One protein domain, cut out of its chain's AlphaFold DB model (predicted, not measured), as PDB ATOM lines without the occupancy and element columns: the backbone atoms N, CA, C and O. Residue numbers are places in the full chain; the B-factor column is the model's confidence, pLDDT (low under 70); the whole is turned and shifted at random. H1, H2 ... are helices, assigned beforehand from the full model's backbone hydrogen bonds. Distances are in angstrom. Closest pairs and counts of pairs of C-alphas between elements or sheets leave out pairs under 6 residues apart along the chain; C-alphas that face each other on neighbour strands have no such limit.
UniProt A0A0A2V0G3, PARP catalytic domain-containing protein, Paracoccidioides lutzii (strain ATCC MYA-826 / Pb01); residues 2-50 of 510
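What this domain is: This is residues 2 to 50 of the 510 residues of the protein "PARP catalytic domain-containing protein" of Paracoccidioides lutzii (strain ATCC MYA-826 / Pb01) (UniProt A0A0A2V0G3). Two helices, H1 and then H2, are set apart from each other and joined by a long looping link, residues 20 to 36, with the far part of H2 sticking out at residues 44 to 49. The printed part has 49 residues with two named helices and no named strand; the class is all helix, though under half of the residues, 23, are in named elements. The whole is compact, with a radius of gyration of the C-alphas of 11.0 A, and only just elongated, spanning 30 by 20 by 18 A.

How they stand to each other: H1, residues 10 to 19, and H2, residues 37 to 49, are apart, with no C-alpha of the one within 8 A of the other. Residues 44 to 50, of which 44 to 49 belong to H2, stand free. In H1 and H2 every O i to N i+4 pair is within hydrogen-bond range.

Where its parts are: H1 begins at C-alpha 10, (123.560, 162.196, 125.627), and measures 13.8 A from first to last C-alpha. H2 measures 17.8 A and ends at C-alpha 49, (115.337, 146.061, 130.556).

The domain as a whole: The C-alphas farthest apart, of Leu 2 and Ala 24, are 32.7 A apart. The printed part has no cut, and the link from H1 to H2 is long. Mean pLDDT of the printed part is 76.3; residues 2, 4, 21 to 24, 46 and 49 to 50 are under 70.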
ATOM      1  N   LEU A   2     117.751 151.924 111.863       64.79
ATOM      2  CA  LEU A   2     117.328 153.327 111.610       64.79
ATOM      3  C   LEU A   2     116.795 154.108 112.831       64.79
ATOM      4  O   LEU A   2     117.333 155.160 113.144       64.79
ATOM      5  N   LEU A   3     115.791 153.585 113.547       70.20
ATOM      6  CA  LEU A   3     115.134 154.284 114.669       70.20
ATOM      7  C   LEU A   3     116.070 154.669 115.837       70.20
ATOM      8  O   LEU A   3     115.770 155.585 116.592       70.20
ATOM      9  N   LEU A   4     117.196 153.973 115.993       67.38
ATOM     10  CA  LEU A   4     118.199 154.254 117.026       67.38
ATOM     11  C   LEU A   4     119.293 155.201 116.522       67.38
ATOM     12  O   LEU A   4     119.952 155.865 117.309       67.38
ATOM     13  N   GLN A   5     119.456 155.309 115.201       71.29
ATOM     14  CA  GLN A   5     120.338 156.295 114.570       71.29
ATOM     15  C   GLN A   5     119.727 157.708 114.590       71.29
ATOM     16  O   GLN A   5     120.414 158.654 114.229       71.29
ATOM     17  N   THR A   6     118.467 157.848 115.027       78.32
ATOM     18  CA  THR A   6     117.781 159.128 115.276       78.32
ATOM     19  C   THR A   6     117.649 159.463 116.768       78.32
ATOM     20  O   THR A   6     116.837 160.315 117.119       78.32
ATOM     21  N   LEU A   7     118.354 158.760 117.666       77.55
ATOM     22  CA  LEU A   7     118.469 159.191 119.061       77.55
ATOM     23  C   LEU A   7     119.590 160.240 119.174       77.55
ATOM     24  O   LEU A   7     120.711 159.913 118.765       77.55
ATOM     25  N   PRO A   8     119.313 161.442 119.727       80.07
ATOM     26  CA  PRO A   8     120.314 162.489 119.938       80.07
ATOM     27  C   PRO A   8     121.410 162.045 120.912       80.07
ATOM     28  O   PRO A   8     121.192 161.120 121.700       80.07
ATOM     29  N   SER A   9     122.577 162.700 120.875       81.03
ATOM     30  CA  SER A   9     123.683 162.400 121.801       81.03
ATOM     31  C   SER A   9     123.259 162.609 123.257       81.03
ATOM     32  O   SER A   9     122.270 163.285 123.542       81.03
ATOM     33  N   VAL A  10     123.967 162.018 124.222       77.27
ATOM     34  CA  VAL A  10     123.560 162.196 125.627       77.27
ATOM     35  C   VAL A  10     123.824 163.596 126.153       77.27
ATOM     36  O   VAL A  10     123.012 164.072 126.937       77.27
ATOM     37  N   ASP A  11     124.831 164.295 125.638       78.72
ATOM     38  CA  ASP A  11     124.988 165.732 125.864       78.72
ATOM     39  C   ASP A  11     123.752 166.484 125.362       78.72
ATOM     40  O   ASP A  11     123.108 167.163 126.141       78.72
ATOM     41  N   GLU A  12     123.304 166.242 124.123       84.01
ATOM     42  CA  GLU A  12     122.065 166.830 123.593       84.01
ATOM     43  C   GLU A  12     120.828 166.527 124.470       84.01
ATOM     44  O   GLU A  12     119.970 167.392 124.641       84.01
ATOM     45  N   ASN A  13     120.712 165.315 125.033       79.84
ATOM     46  CA  ASN A  13     119.623 164.971 125.960       79.84
ATOM     47  C   ASN A  13     119.760 165.696 127.309       79.84
ATOM     48  O   ASN A  13     118.759 166.160 127.852       79.84
ATOM     49  N   ARG A  14     120.980 165.782 127.853       79.95
ATOM     50  CA  ARG A  14     121.296 166.461 129.113       79.95
ATOM     51  C   ARG A  14     121.062 167.963 128.979       79.95
ATOM     52  O   ARG A  14     120.301 168.517 129.761       79.95
ATOM     53  N   ASP A  15     121.615 168.580 127.941       84.42
ATOM     54  CA  ASP A  15     121.429 169.982 127.582       84.42
ATOM     55  C   ASP A  15     119.941 170.311 127.425       84.42
ATOM     56  O   ASP A  15     119.491 171.341 127.919       84.42
ATOM     57  N   PHE A  16     119.147 169.441 126.785       84.17
ATOM     58  CA  PHE A  16     117.698 169.638 126.709       84.17
ATOM     59  C   PHE A  16     117.038 169.631 128.096       84.17
ATOM     60  O   PHE A  16     116.222 170.504 128.375       84.17
ATOM     61  N   LEU A  17     117.379 168.675 128.964       82.25
ATOM     62  CA  LEU A  17     116.788 168.563 130.301       82.25
ATOM     63  C   LEU A  17     117.220 169.711 131.231       82.25
ATOM     64  O   LEU A  17     116.387 170.224 131.970       82.25
ATOM     65  N   GLU A  18     118.474 170.157 131.161       81.73
ATOM     66  CA  GLU A  18     118.992 171.273 131.965       81.73
ATOM     67  C   GLU A  18     118.466 172.635 131.471       81.73
ATOM     68  O   GLU A  18     118.081 173.478 132.281       81.73
ATOM     69  N   ASN A  19     118.359 172.850 130.153       78.61
ATOM     70  CA  ASN A  19     117.859 174.115 129.596       78.61
ATOM     71  C   ASN A  19     116.320 174.208 129.536       78.61
ATOM     72  O   ASN A  19     115.787 175.309 129.415       78.61
ATOM     73  N   ALA A  20     115.572 173.107 129.675       70.77
ATOM     74  CA  ALA A  20     114.101 173.114 129.729       70.77
ATOM     75  C   ALA A  20     113.518 173.587 131.088       70.77
ATOM     76  O   ALA A  20     112.352 173.329 131.398       70.77
ATOM     77  N   SER A  21     114.315 174.336 131.860       57.87
ATOM     78  CA  SER A  21     114.052 174.892 133.198       57.87
ATOM     79  C   SER A  21     112.790 175.771 133.335       57.87
ATOM     80  O   SER A  21     112.445 176.163 134.450       57.87
ATOM     81  N   GLU A  22     112.074 176.088 132.251       62.63
ATOM     82  CA  GLU A  22     110.747 176.728 132.317       62.63
ATOM     83  C   GLU A  22     109.648 175.789 132.864       62.63
ATOM     84  O   GLU A  22     108.544 176.240 133.180       62.63
ATOM     85  N   LYS A  23     109.930 174.484 132.995       62.24
ATOM     86  CA  LYS A  23     109.061 173.497 133.653       62.24
ATOM     87  C   LYS A  23     109.713 172.952 134.921       62.24
ATOM     88  O   LYS A  23     110.921 172.766 134.958       62.24
ATOM     89  N   ALA A  24     108.886 172.637 135.922       62.24
ATOM     90  CA  ALA A  24     109.342 172.077 137.199       62.24
ATOM     91  C   ALA A  24     110.074 170.731 137.038       62.24
ATOM     92  O   ALA A  24     111.102 170.527 137.670       62.24
ATOM     93  N   ASP A  25     109.573 169.864 136.150       71.52
ATOM     94  CA  ASP A  25     110.174 168.575 135.799       71.52
ATOM     95  C   ASP A  25     110.152 168.416 134.263       71.52
ATOM     96  O   ASP A  25     109.117 168.050 133.690       71.52
ATOM     97  N   PRO A  26     111.238 168.751 133.542       73.38
ATOM     98  CA  PRO A  26     111.300 168.571 132.096       73.38
ATOM     99  C   PRO A  26     111.467 167.091 131.724       73.38
ATOM    100  O   PRO A  26     112.279 166.370 132.299       73.38
ATOM    101  N   LEU A  27     110.706 166.627 130.727       81.89
ATOM    102  CA  LEU A  27     110.677 165.223 130.302       81.89
ATOM    103  C   LEU A  27     111.154 165.074 128.853       81.89
ATOM    104  O   LEU A  27     110.713 165.816 127.976       81.89
ATOM    105  N   LEU A  28     111.931 164.029 128.540       80.70
ATOM    106  CA  LEU A  28     112.335 163.722 127.151       80.70
ATOM    107  C   LEU A  28     111.138 163.496 126.196       80.70
ATOM    108  O   LEU A  28     111.273 163.643 124.982       80.70
ATOM    109  N   SER A  29     109.943 163.192 126.720       82.43
ATOM    110  CA  SER A  29     108.686 163.111 125.953       82.43
ATOM    111  C   SER A  29     108.154 164.452 125.433       82.43
ATOM    112  O   SER A  29     107.265 164.462 124.572       82.43
ATOM    113  N   ASP A  30     108.689 165.569 125.920       81.95
ATOM    114  CA  ASP A  30     108.394 166.898 125.392       81.95
ATOM    115  C   ASP A  30     109.268 167.247 124.185       81.95
ATOM    116  O   ASP A  30     108.850 168.051 123.350       81.95
ATOM    117  N   TRP A  31     110.420 166.584 123.998       82.34
ATOM    118  CA  TRP A  31     111.353 166.879 122.904       82.34
ATOM    119  C   TRP A  31     110.951 166.269 121.549       82.34
ATOM    120  O   TRP A  31     111.766 165.754 120.778       82.34
ATOM    121  N   ARG A  32     109.655 166.352 121.231       79.95
ATOM    122  CA  ARG A  32     108.984 165.693 120.095       79.95
ATOM    123  C   ARG A  32     109.528 166.084 118.715       79.95
ATOM    124  O   ARG A  32     109.242 165.397 117.739       79.95
ATOM    125  N   CYS A  33     110.279 167.182 118.620       79.70
ATOM    126  CA  CYS A  33     110.933 167.648 117.394       79.70
ATOM    127  C   CYS A  33     112.274 166.951 117.097       79.70
ATOM    128  O   CYS A  33     112.725 166.990 115.954       79.70
ATOM    129  N   LYS A  34     112.897 166.314 118.097       82.94
ATOM    130  CA  LYS A  34     114.170 165.583 117.983       82.94
ATOM    131  C   LYS A  34     113.998 164.091 118.267       82.94
ATOM    132  O   LYS A  34     114.522 163.272 117.521       82.94
ATOM    133  N   ILE A  35     113.214 163.730 119.285       83.66
ATOM    134  CA  ILE A  35     112.962 162.335 119.664       83.66
ATOM    135  C   ILE A  35     111.536 161.941 119.269       83.66
ATOM    136  O   ILE A  35     110.550 162.445 119.807       83.66
ATOM    137  N   SER A  36     111.409 160.996 118.332       85.48
ATOM    138  CA  SER A  36     110.106 160.390 118.023       85.48
ATOM    139  C   SER A  36     109.617 159.527 119.193       85.48
ATOM    140  O   SER A  36     110.428 158.873 119.853       85.48
ATOM    141  N   LYS A  37     108.294 159.443 119.418       83.94
ATOM    142  CA  LYS A  37     107.729 158.587 120.484       83.94
ATOM    143  C   LYS A  37     108.267 157.152 120.410       83.94
ATOM    144  O   LYS A  37     108.685 156.612 121.425       83.94
ATOM    145  N   SER A  38     108.342 156.569 119.214       81.78
ATOM    146  CA  SER A  38     108.876 155.218 119.013       81.78
ATOM    147  C   SER A  38     110.348 155.085 119.421       81.78
ATOM    148  O   SER A  38     110.731 154.049 119.956       81.78
ATOM    149  N   ALA A  39     111.178 156.108 119.191       79.94
ATOM    150  CA  ALA A  39     112.575 156.102 119.626       79.94
ATOM    151  C   ALA A  39     112.690 156.252 121.153       79.94
ATOM    152  O   ALA A  39     113.476 155.539 121.772       79.94
ATOM    153  N   LEU A  40     111.863 157.108 121.767       82.66
ATOM    154  CA  LEU A  40     111.811 157.279 123.221       82.66
ATOM    155  C   LEU A  40     111.307 156.021 123.939       82.66
ATOM    156  O   LEU A  40     111.872 155.631 124.955       82.66
ATOM    157  N   ASP A  41     110.266 155.373 123.422       81.46
ATOM    158  CA  ASP A  41     109.708 154.158 124.022       81.46
ATOM    159  C   ASP A  41     110.676 152.968 123.873       81.46
ATOM    160  O   ASP A  41     110.779 152.144 124.781       81.46
ATOM    161  N   VAL A  42     111.476 152.924 122.798       74.60
ATOM    162  CA  VAL A  42     112.614 151.994 122.687       74.60
ATOM    163  C   VAL A  42     113.737 152.355 123.669       74.60
ATOM    164  O   VAL A  42     114.232 151.460 124.343       74.60
ATOM    165  N   LEU A  43     114.118 153.629 123.817       74.88
ATOM    166  CA  LEU A  43     115.135 154.059 124.791       74.88
ATOM    167  C   LEU A  43     114.726 153.691 126.230       74.88
ATOM    168  O   LEU A  43     115.499 153.056 126.946       74.88
ATOM    169  N   ARG A  44     113.479 153.997 126.612       77.41
ATOM    170  CA  ARG A  44     112.847 153.577 127.873       77.41
ATOM    171  C   ARG A  44     112.904 152.065 128.055       77.41
ATOM    172  O   ARG A  44     113.263 151.605 129.136       77.41
ATOM    173  N   TRP A  45     112.584 151.289 127.018       72.07
ATOM    174  CA  TRP A  45     112.638 149.829 127.083       72.07
ATOM    175  C   TRP A  45     114.067 149.312 127.278       72.07
ATOM    176  O   TRP A  45     114.268 148.422 128.098       72.07
ATOM    177  N   ILE A  46     115.077 149.872 126.602       68.99
ATOM    178  CA  ILE A  46     116.463 149.409 126.774       68.99
ATOM    179  C   ILE A  46     116.985 149.768 128.173       68.99
ATOM    180  O   ILE A  46     117.585 148.915 128.817       68.99
ATOM    181  N   ILE A  47     116.708 150.976 128.679       71.61
ATOM    182  CA  ILE A  47     117.109 151.380 130.038       71.61
ATOM    183  C   ILE A  47     116.405 150.512 131.096       71.61
ATOM    184  O   ILE A  47     117.066 149.970 131.973       71.61
ATOM    185  N   SER A  48     115.089 150.304 130.998       71.74
ATOM    186  CA  SER A  48     114.335 149.511 131.991       71.74
ATOM    187  C   SER A  48     114.513 147.989 131.876       71.74
ATOM    188  O   SER A  48     114.299 147.276 132.854       71.74
ATOM    189  N   SER A  49     114.930 147.468 130.714       66.19
ATOM    190  CA  SER A  49     115.337 146.061 130.556       66.19
ATOM    191  C   SER A  49     116.825 145.820 130.839       66.19
ATOM    192  O   SER A  49     117.264 144.664 130.851       66.19
ATOM    193  N   ASN A  50     117.599 146.877 131.106       65.89
ATOM    194  CA  ASN A  50     118.996 146.758 131.483       65.89
ATOM    195  C   ASN A  50     119.127 146.119 132.878       65.89
ATOM    196  O   ASN A  50     118.917 146.757 133.904       65.89
TER     197      ASN A  50